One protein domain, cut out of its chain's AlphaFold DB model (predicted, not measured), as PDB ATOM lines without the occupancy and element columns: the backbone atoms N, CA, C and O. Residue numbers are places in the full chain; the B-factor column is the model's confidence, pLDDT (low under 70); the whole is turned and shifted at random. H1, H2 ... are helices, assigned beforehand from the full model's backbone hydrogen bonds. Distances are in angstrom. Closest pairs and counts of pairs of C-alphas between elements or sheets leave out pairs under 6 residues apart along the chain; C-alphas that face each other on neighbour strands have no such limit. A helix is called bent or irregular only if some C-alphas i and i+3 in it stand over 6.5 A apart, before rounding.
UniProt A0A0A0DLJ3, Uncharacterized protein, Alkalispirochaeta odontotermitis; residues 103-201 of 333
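What this domain is: This is residues 103 to 201 of the 333 residues of an uncharacterized protein of Alkalispirochaeta odontotermitis (UniProt A0A0A0DLJ3). One helix, H6, runs through the middle of a compact, all-helix body; H1, H2 and H3 pack on it crosswise, with H4 and H5 also near it. The short last helix, H7, lies out at one end, near the first residue of H1. The printed part has 99 residues with seven named helices, H1 to H7 in chain order, and no named strand. The radius of gyration of the C-alphas is 12.5 A, and the spans are 36 by 28 by 27 A.

Where its parts are: H6, residues 178 to 190, is 18.6 A long and begins at C-alpha 178 (-29.824, 10.692, -39.489). H1, residues 103 to 115, is 18.8 A; H2, residues 118 to 130, 18.2 A. H3 is residues 135 to 143, irregular, with C-alphas 136 and 139 7.2 A apart. H4 is residues 148 to 153, H5 161 to 171, and H7 195 to 201, ending at C-alpha 201 (-13.991, 26.408, -61.809).

How they stand to each other: H6 is the hub. It touches H1 at a steep tilt of 50 degrees, opposite ways; the closest C-alphas, Ala 109 and Ser 186, are 4.4 A apart. With residues 180 to 184 alone it touches H2, only just about perpendicular at 72 degrees; the C-alphas of Ala 124 and Ile 184 come closest, 5.7 A. With residues 188 to 189 alone it touches H3, closest at C-alphas Met 139 and Ala 188, 5.3 A. H4 and H5 are close to H6 but not clearly touching: Val 151 to Val 185, 7.6 A, and Phe 167 to Met 181, 7.7 A, between C-alphas. H7 is close to H1 but not clearly touching, C-alphas Thr 103 and Leu 199 being 6.0 A apart. H1 and H5 are apart. Every O i to N i+4 pair is within hydrogen-bond range in H1, H2, H4, H5, H6 and H7; in H3, 3 of 5.

The domain as a whole: The C-alphas farthest apart, Glu 174 and Ile 201, are 36.9 A apart. The printed part has no cut, no link is long, and no printed residue is under 70 in pLDDT.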
ATOM      1  N   THR A 103     -20.482  20.112 -58.373       91.69
ATOM      2  CA  THR A 103     -21.749  20.050 -59.127       91.69
ATOM      3  C   THR A 103     -22.636  18.897 -58.675       91.69
ATOM      4  O   THR A 103     -23.850  19.069 -58.509       91.69
ATOM      5  N   GLN A 104     -22.056  17.712 -58.480       94.06
ATOM      6  CA  GLN A 104     -22.796  16.536 -58.021       94.06
ATOM      7  C   GLN A 104     -23.295  16.719 -56.586       94.06
ATOM      8  O   GLN A 104     -24.459  16.422 -56.312       94.06
ATOM      9  N   LEU A 105     -22.460  17.268 -55.700       94.25
ATOM     10  CA  LEU A 105     -22.833  17.583 -54.319       94.25
ATOM     11  C   LEU A 105     -23.981  18.592 -54.260       94.25
ATOM     12  O   LEU A 105     -24.987  18.340 -53.598       94.25
ATOM     13  N   ALA A 106     -23.882  19.693 -55.007       93.06
ATOM     14  CA  ALA A 106     -24.920  20.718 -55.050       93.06
ATOM     15  C   ALA A 106     -26.249  20.165 -55.588       93.06
ATOM     16  O   ALA A 106     -27.314  20.415 -55.015       93.06
ATOM     17  N   ARG A 107     -26.210  19.373 -56.668       92.00
ATOM     18  CA  ARG A 107     -27.411  18.728 -57.228       92.00
ATOM     19  C   ARG A 107     -28.023  17.730 -56.249       92.00
ATOM     20  O   ARG A 107     -29.243  17.740 -56.089       92.00
ATOM     21  N   GLY A 108     -27.198  16.916 -55.591       93.12
ATOM     22  CA  GLY A 108     -27.632  15.975 -54.559       93.12
ATOM     23  C   GLY A 108     -28.331  16.688 -53.403       93.12
ATOM     24  O   GLY A 108     -29.481  16.376 -53.102       93.12
ATOM     25  N   ALA A 109     -27.702  17.729 -52.856       93.75
ATOM     26  CA  ALA A 109     -28.262  18.541 -51.778       93.75
ATOM     27  C   ALA A 109     -29.604  19.193 -52.165       93.75
ATOM     28  O   ALA A 109     -30.559  19.185 -51.387       93.75
ATOM     29  N   ILE A 110     -29.724  19.721 -53.392       91.31
ATOM     30  CA  ILE A 110     -30.990  20.290 -53.885       91.31
ATOM     31  C   ILE A 110     -32.074  19.212 -54.002       91.31
ATOM     32  O   ILE A 110     -33.216  19.447 -53.605       91.31
ATOM     33  N   GLN A 111     -31.750  18.045 -54.563       92.44
ATOM     34  CA  GLN A 111     -32.709  16.946 -54.708       92.44
ATOM     35  C   GLN A 111     -33.200  16.449 -53.350       92.44
ATOM     36  O   GLN A 111     -34.405  16.273 -53.162       92.44
ATOM     37  N   GLN A 112     -32.284  16.306 -52.396       93.12
ATOM     38  CA  GLN A 112     -32.583  15.909 -51.030       93.12
ATOM     39  C   GLN A 112     -33.534  16.912 -50.367       93.12
ATOM     40  O   GLN A 112     -34.619  16.538 -49.919       93.12
ATOM     41  N   LEU A 113     -33.219  18.211 -50.414       91.25
ATOM     42  CA  LEU A 113     -34.071  19.246 -49.819       91.25
ATOM     43  C   LEU A 113     -35.452  19.368 -50.472       91.25
ATOM     44  O   LEU A 113     -36.400  19.745 -49.780       91.25
ATOM     45  N   LYS A 114     -35.594  19.048 -51.765       90.50
ATOM     46  CA  LYS A 114     -36.889  19.061 -52.468       90.50
ATOM     47  C   LYS A 114     -37.862  17.994 -51.964       90.50
ATOM     48  O   LYS A 114     -39.065  18.240 -51.997       90.50
ATOM     49  N   GLY A 115     -37.359  16.837 -51.534       88.94
ATOM     50  CA  GLY A 115     -38.179  15.723 -51.044       88.94
ATOM     51  C   GLY A 115     -38.441  15.740 -49.536       88.94
ATOM     52  O   GLY A 115     -39.324  15.029 -49.066       88.94
ATOM     53  N   ILE A 116     -37.685  16.539 -48.782       94.12
ATOM     54  CA  ILE A 116     -37.766  16.594 -47.320       94.12
ATOM     55  C   ILE A 116     -39.015  17.348 -46.846       94.12
ATOM     56  O   ILE A 116     -39.371  18.404 -47.377       94.12
ATOM     57  N   ASP A 117     -39.633  16.832 -45.781       95.38
ATOM     58  CA  ASP A 117     -40.739  17.493 -45.095       95.38
ATOM     59  C   ASP A 117     -40.335  18.865 -44.517       95.38
ATOM     60  O   ASP A 117     -39.255  19.052 -43.944       95.38
ATOM     61  N   ILE A 118     -41.242  19.836 -44.623       90.50
ATOM     62  CA  ILE A 118     -41.001  21.226 -44.211       90.50
ATOM     63  C   ILE A 118     -40.687  21.303 -42.707       90.50
ATOM     64  O   ILE A 118     -39.868  22.124 -42.285       90.50
ATOM     65  N   SER A 119     -41.287  20.432 -41.884       94.94
ATOM     66  CA  SER A 119     -41.029  20.425 -40.439       94.94
ATOM     67  C   SER A 119     -39.603  19.979 -40.104       94.94
ATOM     68  O   SER A 119     -38.950  20.596 -39.251       94.94
ATOM     69  N   LEU A 120     -39.075  18.977 -40.814       95.75
ATOM     70  CA  LEU A 120     -37.702  18.506 -40.643       95.75
ATOM     71  C   LEU A 120     -36.707  19.591 -41.062       95.75
ATOM     72  O   LEU A 120     -35.772  19.891 -40.319       95.75
ATOM     73  N   ARG A 121     -36.971  20.260 -42.190       92.69
ATOM     74  CA  ARG A 121     -36.171  21.401 -42.653       92.69
ATOM     75  C   ARG A 121     -36.126  22.523 -41.614       92.69
ATOM     76  O   ARG A 121     -35.046  22.975 -41.246       92.69
ATOM     77  N   ASN A 122     -37.274  22.937 -41.081       92.75
ATOM     78  CA  ASN A 122     -37.331  23.963 -40.035       92.75
ATOM     79  C   ASN A 122     -36.602  23.527 -38.757       92.75
ATOM     80  O   ASN A 122     -35.957  24.340 -38.095       92.75
ATOM     81  N   THR A 123     -36.650  22.236 -38.433       95.94
ATOM     82  CA  THR A 123     -35.894  21.672 -37.312       95.94
ATOM     83  C   THR A 123     -34.385  21.764 -37.550       95.94
ATOM     84  O   THR A 123     -33.658  22.163 -36.638       95.94
ATOM     85  N   ALA A 124     -33.909  21.477 -38.765       95.44
ATOM     86  CA  ALA A 124     -32.495  21.599 -39.140       95.44
ATOM     87  C   ALA A 124     -32.006  23.039 -38.958       95.44
ATOM     88  O   ALA A 124     -31.012  23.301 -38.282       95.44
ATOM     89  N   ILE A 125     -32.787  23.984 -39.479       93.25
ATOM     90  CA  ILE A 125     -32.529  25.423 -39.392       93.25
ATOM     91  C   ILE A 125     -32.444  25.878 -37.934       93.25
ATOM     92  O   ILE A 125     -31.498  26.559 -37.536       93.25
ATOM     93  N   ASN A 126     -33.418  25.478 -37.117       94.38
ATOM     94  CA  ASN A 126     -33.448  25.828 -35.702       94.38
ATOM     95  C   ASN A 126     -32.264  25.225 -34.939       94.38
ATOM     96  O   ASN A 126     -31.721  25.888 -34.057       94.38
ATOM     97  N   THR A 127     -31.827  24.019 -35.306       96.06
ATOM     98  CA  THR A 127     -30.660  23.353 -34.705       96.06
ATOM     99  C   THR A 127     -29.376  24.140 -34.982       96.06
ATOM    100  O   THR A 127     -28.641  24.477 -34.050       96.06
ATOM    101  N   VAL A 128     -29.144  24.541 -36.237       94.94
ATOM    102  CA  VAL A 128     -27.984  25.370 -36.619       94.94
ATOM    103  C   VAL A 128     -28.026  26.738 -35.920       94.94
ATOM    104  O   VAL A 128     -27.031  27.183 -35.337       94.94
ATOM    105  N   ASN A 129     -29.196  27.383 -35.899       92.69
ATOM    106  CA  ASN A 129     -29.382  28.688 -35.260       92.69
ATOM    107  C   ASN A 129     -29.202  28.634 -33.734       92.69
ATOM    108  O   ASN A 129     -28.659  29.575 -33.148       92.69
ATOM    109  N   ALA A 130     -29.599  27.539 -33.078       95.75
ATOM    110  CA  ALA A 130     -29.417  27.350 -31.638       95.75
ATOM    111  C   ALA A 130     -27.933  27.342 -31.238       95.75
ATOM    112  O   ALA A 130     -27.570  27.857 -30.178       95.75
ATOM    113  N   ARG A 131     -27.054  26.842 -32.118       96.06
ATOM    114  CA  ARG A 131     -25.595  26.902 -31.947       96.06
ATOM    115  C   ARG A 131     -24.984  28.270 -32.271       96.06
ATOM    116  O   ARG A 131     -23.791  28.459 -32.048       96.06
ATOM    117  N   ARG A 132     -25.783  29.236 -32.745       95.25
ATOM    118  CA  ARG A 132     -25.335  30.570 -33.196       95.25
ATOM    119  C   ARG A 132     -24.261  30.502 -34.287       95.25
ATOM    120  O   ARG A 132     -23.409  31.386 -34.377       95.25
ATOM    121  N   ILE A 133     -24.286  29.448 -35.097       93.88
ATOM    122  CA  ILE A 133     -23.377  29.289 -36.232       93.88
ATOM    123  C   ILE A 133     -23.958  30.097 -37.393       93.88
ATOM    124  O   ILE A 133     -25.139  29.982 -37.709       93.88
ATOM    125  N   ASN A 134     -23.136  30.941 -38.016       90.56
ATOM    126  CA  ASN A 134     -23.530  31.612 -39.252       90.56
ATOM    127  C   ASN A 134     -23.690  30.544 -40.352       90.56
ATOM    128  O   ASN A 134     -22.747  29.771 -40.527       90.56
ATOM    129  N   PRO A 135     -24.808  30.497 -41.104       87.19
ATOM    130  CA  PRO A 135     -24.997  29.528 -42.186       87.19
ATOM    131  C   PRO A 135     -23.823  29.465 -43.172       87.19
ATOM    132  O   PRO A 135     -23.384  28.376 -43.519       87.19
ATOM    133  N   ALA A 136     -23.233  30.613 -43.524       88.00
ATOM    134  CA  ALA A 136     -22.075  30.685 -44.424       88.00
ATOM    135  C   ALA A 136     -20.765  30.153 -43.810       88.00
ATOM    136  O   ALA A 136     -19.756  30.014 -44.488       88.00
ATOM    137  N   SER A 137     -20.740  29.908 -42.501       92.19
ATOM    138  CA  SER A 137     -19.600  29.326 -41.783       92.19
ATOM    139  C   SER A 137     -19.888  27.907 -41.298       92.19
ATOM    140  O   SER A 137     -19.067  27.344 -40.574       92.19
ATOM    141  N   LEU A 138     -21.043  27.336 -41.661       94.38
ATOM    142  CA  LEU A 138     -21.440  25.999 -41.239       94.38
ATOM    143  C   LEU A 138     -20.494  24.940 -41.811       94.38
ATOM    144  O   LEU A 138     -20.041  24.095 -41.045       94.38
ATOM    145  N   MET A 139     -20.120  25.037 -43.092       95.06
ATOM    146  CA  MET A 139     -19.169  24.103 -43.708       95.06
ATOM    147  C   MET A 139     -17.824  24.110 -42.970       95.06
ATOM    148  O   MET A 139     -17.426  23.099 -42.400       95.06
ATOM    149  N   SER A 140     -17.202  25.286 -42.816       95.31
ATOM    150  CA  SER A 140     -15.939  25.416 -42.066       95.31
ATOM    151  C   SER A 140     -16.049  24.992 -40.594       95.31
ATOM    152  O   SER A 140     -15.053  24.628 -39.967       95.31
ATOM    153  N   HIS A 141     -17.242  25.057 -39.997       96.50
ATOM    154  CA  HIS A 141     -17.467  24.530 -38.653       96.50
ATOM    155  C   HIS A 141     -17.446  22.997 -38.637       96.50
ATOM    156  O   HIS A 141     -16.789  22.418 -37.769       96.50
ATOM    157  N   LEU A 142     -18.125  22.357 -39.594       96.50
ATOM    158  CA  LEU A 142     -18.169  20.901 -39.742       96.50
ATOM    159  C   LEU A 142     -16.791  20.329 -40.085       96.50
ATOM    160  O   LEU A 142     -16.366  19.383 -39.432       96.50
ATOM    161  N   GLU A 143     -16.039  20.959 -40.987       95.50
ATOM    162  CA  GLU A 143     -14.664  20.563 -41.341       95.50
ATOM    163  C   GLU A 143     -13.718  20.453 -40.139       95.50
ATOM    164  O   GLU A 143     -12.796  19.641 -40.128       95.50
ATOM    165  N   ARG A 144     -13.924  21.282 -39.108       96.81
ATOM    166  CA  ARG A 144     -13.073  21.292 -37.906       96.81
ATOM    167  C   ARG A 144     -13.457  20.237 -36.881       96.81
ATOM    168  O   ARG A 144     -12.706  20.036 -35.926       96.81
ATOM    169  N   ARG A 145     -14.657  19.677 -36.990       97.31
ATOM    170  CA  ARG A 145     -15.266  18.835 -35.954       97.31
ATOM    171  C   ARG A 145     -15.554  17.426 -36.428       97.31
ATOM    172  O   ARG A 145     -15.595  16.541 -35.593       97.31
ATOM    173  N   VAL A 146     -15.742  17.240 -37.726       97.19
ATOM    174  CA  VAL A 146     -16.218  16.000 -38.323       97.19
ATOM    175  C   VAL A 146     -15.323  15.645 -39.506       97.19
ATOM    176  O   VAL A 146     -14.711  16.516 -40.131       97.19
ATOM    177  N   ARG A 147     -15.247  14.357 -39.840       96.50
ATOM    178  CA  ARG A 147     -14.556  13.858 -41.033       96.50
ATOM    179  C   ARG A 147     -15.320  14.257 -42.295       96.50
ATOM    180  O   ARG A 147     -16.100  13.483 -42.840       96.50
ATOM    181  N   ILE A 148     -15.098  15.484 -42.762       95.19
ATOM    182  CA  ILE A 148     -15.917  16.082 -43.826       95.19
ATOM    183  C   ILE A 148     -15.909  15.279 -45.132       95.19
ATOM    184  O   ILE A 148     -16.929  15.209 -45.807       95.19
ATOM    185  N   GLY A 149     -14.792  14.617 -45.462       93.62
ATOM    186  CA  GLY A 149     -14.706  13.783 -46.661       93.62
ATOM    187  C   GLY A 149     -15.708  12.629 -46.649       93.62
ATOM    188  O   GLY A 149     -16.297  12.322 -47.677       93.62
ATOM    189  N   GLU A 150     -15.968  12.043 -45.483       95.44
ATOM    190  CA  GLU A 150     -16.982  11.002 -45.316       95.44
ATOM    191  C   GLU A 150     -18.399  11.582 -45.386       95.44
ATOM    192  O   GLU A 150     -19.236  11.095 -46.146       95.44
ATOM    193  N   VAL A 151     -18.628  12.683 -44.661       95.88
ATOM    194  CA  VAL A 151     -19.916  13.392 -44.587       95.88
ATOM    195  C   VAL A 151     -20.419  13.840 -45.959       95.88
ATOM    196  O   VAL A 151     -21.619  13.826 -46.220       95.88
ATOM    197  N   LEU A 152     -19.516  14.258 -46.845       95.44
ATOM    198  CA  LEU A 152     -19.869  14.697 -48.195       95.44
ATOM    199  C   LEU A 152     -19.986  13.518 -49.181       95.44
ATOM    200  O   LEU A 152     -20.749  13.587 -50.155       95.44
ATOM    201  N   ASN A 153     -19.258  12.420 -48.954       95.19
ATOM    202  CA  ASN A 153     -19.251  11.290 -49.882       95.19
ATOM    203  C   ASN A 153     -20.430  10.327 -49.681       95.19
ATOM    204  O   ASN A 153     -20.930   9.761 -50.652       95.19
ATOM    205  N   GLU A 154     -20.947  10.183 -48.466       95.12
ATOM    206  CA  GLU A 154     -22.029   9.242 -48.155       95.12
ATOM    207  C   GLU A 154     -23.179   9.918 -47.397       95.12
ATOM    208  O   GLU A 154     -23.028  11.014 -46.864       95.12
ATOM    209  N   MET A 155     -24.346   9.273 -47.376       95.88
ATOM    210  CA  MET A 155     -25.480   9.692 -46.541       95.88
ATOM    211  C   MET A 155     -25.241   9.294 -45.078       95.88
ATOM    212  O   MET A 155     -24.461   8.376 -44.800       95.88
ATOM    213  N   ALA A 156     -25.929   9.959 -44.149       96.81
ATOM    214  CA  ALA A 156     -25.730   9.780 -42.712       96.81
ATOM    215  C   ALA A 156     -25.902   8.337 -42.224       96.81
ATOM    216  O   ALA A 156     -25.259   7.940 -41.257       96.81
ATOM    217  N   ASP A 157     -26.720   7.523 -42.892       97.56
ATOM    218  CA  ASP A 157     -26.920   6.109 -42.560       97.56
ATOM    219  C   ASP A 157     -25.652   5.257 -42.691       97.56
ATOM    220  O   ASP A 157     -25.465   4.307 -41.924       97.56
ATOM    221  N   LYS A 158     -24.760   5.631 -43.607       97.69
ATOM    222  CA  LYS A 158     -23.517   4.919 -43.911       97.69
ATOM    223  C   LYS A 158     -22.281   5.479 -43.218       97.69
ATOM    224  O   LYS A 158     -21.215   4.891 -43.371       97.69
ATOM    225  N   TRP A 159     -22.400   6.590 -42.495       97.56
ATOM    226  CA  TRP A 159     -21.267   7.135 -41.753       97.56
ATOM    227  C   TRP A 159     -20.833   6.176 -40.636       97.56
ATOM    228  O   TRP A 159     -21.653   5.475 -40.034       97.56
ATOM    229  N   GLU A 160     -19.542   6.184 -40.330       97.94
ATOM    230  CA  GLU A 160     -18.967   5.590 -39.135       97.94
ATOM    231  C   GLU A 160     -19.666   6.155 -37.890       97.94
ATOM    232  O   GLU A 160     -20.010   7.337 -37.819       97.94
ATOM    233  N   GLU A 161     -19.861   5.306 -36.879       97.88
ATOM    234  CA  GLU A 161     -20.519   5.700 -35.627       97.88
ATOM    235  C   GLU A 161     -19.784   6.857 -34.931       97.88
ATOM    236  O   GLU A 161     -20.425   7.767 -34.410       97.88
ATOM    237  N   ASP A 162     -18.450   6.883 -35.015       98.00
ATOM    238  CA  ASP A 162     -17.631   7.990 -34.512       98.00
ATOM    239  C   ASP A 162     -17.957   9.304 -35.247       98.00
ATOM    240  O   ASP A 162     -18.148  10.339 -34.615       98.00
ATOM    241  N   THR A 163     -18.109   9.264 -36.576       98.00
ATOM    242  CA  THR A 163     -18.459  10.435 -37.396       98.00
ATOM    243  C   THR A 163     -19.866  10.944 -37.078       98.00
ATOM    244  O   THR A 163     -20.066  12.156 -36.947       98.00
ATOM    245  N   LYS A 164     -20.840  10.043 -36.885       98.38
ATOM    246  CA  LYS A 164     -22.198  10.405 -36.434       98.38
ATOM    247  C   LYS A 164     -22.167  11.057 -35.053       98.38
ATOM    248  O   LYS A 164     -22.831  12.074 -34.840       98.38
ATOM    249  N   GLN A 165     -21.389  10.496 -34.128       98.31
ATOM    250  CA  GLN A 165     -21.239  11.005 -32.767       98.31
ATOM    251  C   GLN A 165     -20.591  12.396 -32.750       98.31
ATOM    252  O   GLN A 165     -21.119  13.302 -32.100       98.31
ATOM    253  N   ASP A 166     -19.508  12.591 -33.504       98.25
ATOM    254  CA  ASP A 166     -18.816  13.876 -33.641       98.25
ATOM    255  C   ASP A 166     -19.738  14.947 -34.245       98.25
ATOM    256  O   ASP A 166     -19.789  16.089 -33.773       98.25
ATOM    257  N   PHE A 167     -20.522  14.575 -35.262       98.31
ATOM    258  CA  PHE A 167     -21.508  15.460 -35.885       98.31
ATOM    259  C   PHE A 167     -22.618  15.850 -34.900       98.31
ATOM    260  O   PHE A 167     -22.956  17.033 -34.756       98.31
ATOM    261  N   ALA A 168     -23.159  14.863 -34.183       98.19
ATOM    262  CA  ALA A 168     -24.184  15.064 -33.169       98.19
ATOM    263  C   ALA A 168     -23.692  15.984 -32.039       98.19
ATOM    264  O   ALA A 168     -24.390  16.928 -31.645       98.19
ATOM    265  N   GLU A 169     -22.459  15.775 -31.568       98.06
ATOM    266  CA  GLU A 169     -21.816  16.611 -30.556       98.06
ATOM    267  C   GLU A 169     -21.617  18.045 -31.060       98.06
ATOM    268  O   GLU A 169     -21.995  19.001 -30.368       98.06
ATOM    269  N   ALA A 170     -21.100  18.223 -32.281       97.75
ATOM    270  CA  ALA A 170     -20.879  19.542 -32.871       97.75
ATOM    271  C   ALA A 170     -22.162  20.393 -32.853       97.75
ATOM    272  O   ALA A 170     -22.143  21.572 -32.477       97.75
ATOM    273  N   LEU A 171     -23.313  19.779 -33.134       97.62
ATOM    274  CA  LEU A 171     -24.591  20.480 -33.276       97.62
ATOM    275  C   LEU A 171     -25.547  20.365 -32.076       97.62
ATOM    276  O   LEU A 171     -26.588  21.019 -32.079       97.62
ATOM    277  N   ASN A 172     -25.162  19.665 -31.004       97.62
ATOM    278  CA  ASN A 172     -26.000  19.408 -29.815       97.62
ATOM    279  C   ASN A 172     -27.279  18.623 -30.118       97.62
ATOM    280  O   ASN A 172     -28.350  18.948 -29.596       97.62
ATOM    281  N   MET A 173     -27.191  17.636 -30.995       97.56
ATOM    282  CA  MET A 173     -28.348  16.868 -31.434       97.56
ATOM    283  C   MET A 173     -28.210  15.396 -31.060       97.56
ATOM    284  O   MET A 173     -27.154  14.943 -30.631       97.56
ATOM    285  N   GLU A 174     -29.309  14.664 -31.178       98.12
ATOM    286  CA  GLU A 174     -29.338  13.218 -30.969       98.12
ATOM    287  C   GLU A 174     -28.688  12.493 -32.157       98.12
ATOM    288  O   GLU A 174     -28.894  12.881 -33.309       98.12
ATOM    289  N   VAL A 175     -27.926  11.434 -31.867       98.06
ATOM    290  CA  VAL A 175     -27.166  10.649 -32.858       98.06
ATOM    291  C   VAL A 175     -28.094   9.910 -33.827       98.06
ATOM    292  O   VAL A 175     -27.800   9.808 -35.012       98.06
ATOM    293  N   ASP A 176     -29.269   9.493 -33.354       97.75
ATOM    294  CA  ASP A 176     -30.228   8.699 -34.133       97.75
ATOM    295  C   ASP A 176     -30.984   9.516 -35.200       97.75
ATOM    296  O   ASP A 176     -31.781   8.977 -35.968       97.75
ATOM    297  N   ARG A 177     -30.765  10.836 -35.271       97.75
ATOM    298  CA  ARG A 177     -31.482  11.732 -36.192       97.75
ATOM    299  C   ARG A 177     -30.763  11.890 -37.530       97.75
ATOM    300  O   ARG A 177     -30.455  13.008 -37.941       97.75
ATOM    301  N   LEU A 178     -30.564  10.773 -38.223       97.94
ATOM    302  CA  LEU A 178     -29.824  10.692 -39.489       97.94
ATOM    303  C   LEU A 178     -30.379  11.641 -40.561       97.94
ATOM    304  O   LEU A 178     -29.637  12.483 -41.061       97.94
ATOM    305  N   ASP A 179     -31.695  11.625 -40.803       97.75
ATOM    306  CA  ASP A 179     -32.339  12.513 -41.790       97.75
ATOM    307  C   ASP A 179     -32.081  14.002 -41.501       97.75
ATOM    308  O   ASP A 179     -32.002  14.844 -42.402       97.75
ATOM    309  N   LEU A 180     -31.964  14.355 -40.215       97.56
ATOM    310  CA  LEU A 180     -31.694  15.722 -39.792       97.56
ATOM    311  C   LEU A 180     -30.238  16.108 -40.073       97.56
ATOM    312  O   LEU A 180     -30.003  17.234 -40.508       97.56
ATOM    313  N   MET A 181     -29.283  15.200 -39.855       98.31
ATOM    314  CA  MET A 181     -27.869  15.418 -40.182       98.31
ATOM    315  C   MET A 181     -27.696  15.655 -41.681       98.31
ATOM    316  O   MET A 181     -27.163  16.682 -42.094       98.31
ATOM    317  N   ASP A 182     -28.276  14.768 -42.476       97.88
ATOM    318  CA  ASP A 182     -28.374  14.814 -43.931       97.88
ATOM    319  C   ASP A 182     -28.953  16.143 -44.453       97.88
ATOM    320  O   ASP A 182     -28.407  16.796 -45.353       97.88
ATOM    321  N   THR A 183     -30.034  16.610 -43.821       96.50
ATOM    322  CA  THR A 183     -30.640  17.916 -44.118       96.50
ATOM    323  C   THR A 183     -29.681  19.065 -43.798       96.50
ATOM    324  O   THR A 183     -29.575  20.016 -44.575       96.50
ATOM    325  N   ILE A 184     -28.976  19.007 -42.665       96.56
ATOM    326  CA  ILE A 184     -28.022  20.044 -42.249       96.56
ATOM    327  C   ILE A 184     -26.805  20.078 -43.178       96.56
ATOM    328  O   ILE A 184     -26.369  21.169 -43.539       96.56
ATOM    329  N   VAL A 185     -26.291  18.926 -43.613       97.19
ATOM    330  CA  VAL A 185     -25.190  18.840 -44.586       97.19
ATOM    331  C   VAL A 185     -25.612  19.434 -45.923       97.19
ATOM    332  O   VAL A 185     -24.903  20.276 -46.469       97.19
ATOM    333  N   SER A 186     -26.807  19.089 -46.408       95.75
ATOM    334  CA  SER A 186     -27.364  19.689 -47.624       95.75
ATOM    335  C   SER A 186     -27.467  21.212 -47.507       95.75
ATOM    336  O   SER A 186     -27.106  21.937 -48.430       95.75
ATOM    337  N   LEU A 187     -27.910  21.723 -46.353       93.06
ATOM    338  CA  LEU A 187     -27.919  23.163 -46.092       93.06
ATOM    339  C   LEU A 187     -26.501  23.745 -46.055       93.06
ATOM    340  O   LEU A 187     -26.304  24.838 -46.580       93.06
ATOM    341  N   ALA A 188     -25.525  23.048 -45.473       94.94
ATOM    342  CA  ALA A 188     -24.139  23.503 -45.403       94.94
ATOM    343  C   ALA A 188     -23.519  23.649 -46.799       94.94
ATOM    344  O   ALA A 188     -23.000  24.719 -47.100       94.94
ATOM    345  N   ILE A 189     -23.650  22.629 -47.657       94.75
ATOM    346  CA  ILE A 189     -23.149  22.638 -49.046       94.75
ATOM    347  C   ILE A 189     -23.716  23.840 -49.804       94.75
ATOM    348  O   ILE A 189     -22.990  24.584 -50.451       94.75
ATOM    349  N   LEU A 190     -25.026  24.063 -49.697       92.31
ATOM    350  CA  LEU A 190     -25.709  25.103 -50.468       92.31
ATOM    351  C   LEU A 190     -25.507  26.525 -49.925       92.31
ATOM    352  O   LEU A 190     -25.818  27.491 -50.623       92.31
ATOM    353  N   ASN A 191     -25.022  26.662 -48.687       90.25
ATOM    354  CA  ASN A 191     -24.679  27.949 -48.076       90.25
ATOM    355  C   ASN A 191     -23.174  28.229 -48.089       90.25
ATOM    356  O   ASN A 191     -22.757  29.250 -47.533       90.25
ATOM    357  N   ASP A 192     -22.374  27.363 -48.706       92.62
ATOM    358  CA  ASP A 192     -20.945  27.590 -48.833       92.62
ATOM    359  C   ASP A 192     -20.688  28.865 -49.672       92.62
ATOM    360  O   ASP A 192     -21.208  28.984 -50.790       92.62
ATOM    361  N   PRO A 193     -19.956  29.867 -49.140       88.69
ATOM    362  CA  PRO A 193     -19.657  31.097 -49.871       88.69
ATOM    363  C   PRO A 193     -18.839  30.868 -51.145       88.69
ATOM    364  O   PRO A 193     -18.922  31.703 -52.053       88.69
ATOM    365  N   ASP A 194     -18.088  29.770 -51.207       92.50
ATOM    366  CA  ASP A 194     -17.192  29.447 -52.312       92.50
ATOM    367  C   ASP A 194     -17.883  28.564 -53.366       92.50
ATOM    368  O   ASP A 194     -17.384  28.453 -54.483       92.50
ATOM    369  N   LEU A 195     -19.100  28.062 -53.098       90.50
ATOM    370  CA  LEU A 195     -19.861  27.193 -54.006       90.50
ATOM    371  C   LEU A 195     -19.992  27.756 -55.428       90.50
ATOM    372  O   LEU A 195     -19.857  27.025 -56.401       90.50
ATOM    373  N   GLU A 196     -20.295  29.052 -55.579       87.38
ATOM    374  CA  GLU A 196     -20.449  29.665 -56.910       87.38
ATOM    375  C   GLU A 196     -19.124  29.665 -57.683       87.38
ATOM    376  O   GLU A 196     -19.116  29.427 -58.892       87.38
ATOM    377  N   ASP A 197     -18.020  29.941 -56.991       88.62
ATOM    378  CA  ASP A 197     -16.699  30.021 -57.602       88.62
ATOM    379  C   ASP A 197     -16.160  28.606 -57.889       88.62
ATOM    380  O   ASP A 197     -15.622  28.377 -58.970       88.62
ATOM    381  N   GLU A 198     -16.409  27.630 -57.014       91.44
ATOM    382  CA  GLU A 198     -16.104  26.215 -57.254       91.44
ATOM    383  C   GLU A 198     -16.905  25.630 -58.419       91.44
ATOM    384  O   GLU A 198     -16.323  25.012 -59.307       91.44
ATOM    385  N   LEU A 199     -18.221  25.872 -58.476       90.25
ATOM    386  CA  LEU A 199     -19.051  25.434 -59.602       90.25
ATOM    387  C   LEU A 199     -18.573  26.052 -60.917       90.25
ATOM    388  O   LEU A 199     -18.607  25.380 -61.945       90.25
ATOM    389  N   ARG A 200     -18.116  27.311 -60.901       86.94
ATOM    390  CA  ARG A 200     -17.491  27.928 -62.077       86.94
ATOM    391  C   ARG A 200     -16.218  27.206 -62.469       86.94
ATOM    392  O   ARG A 200     -16.109  26.812 -63.617       86.94
ATOM    393  N   ILE A 201     -15.289  27.034 -61.534       87.12
ATOM    394  CA  ILE A 201     -13.991  26.408 -61.809       87.12
ATOM    395  C   ILE A 201     -14.174  24.977 -62.328       87.12
ATOM    396  O   ILE A 201     -13.486  24.585 -63.261       87.12
TER     397      ILE A 201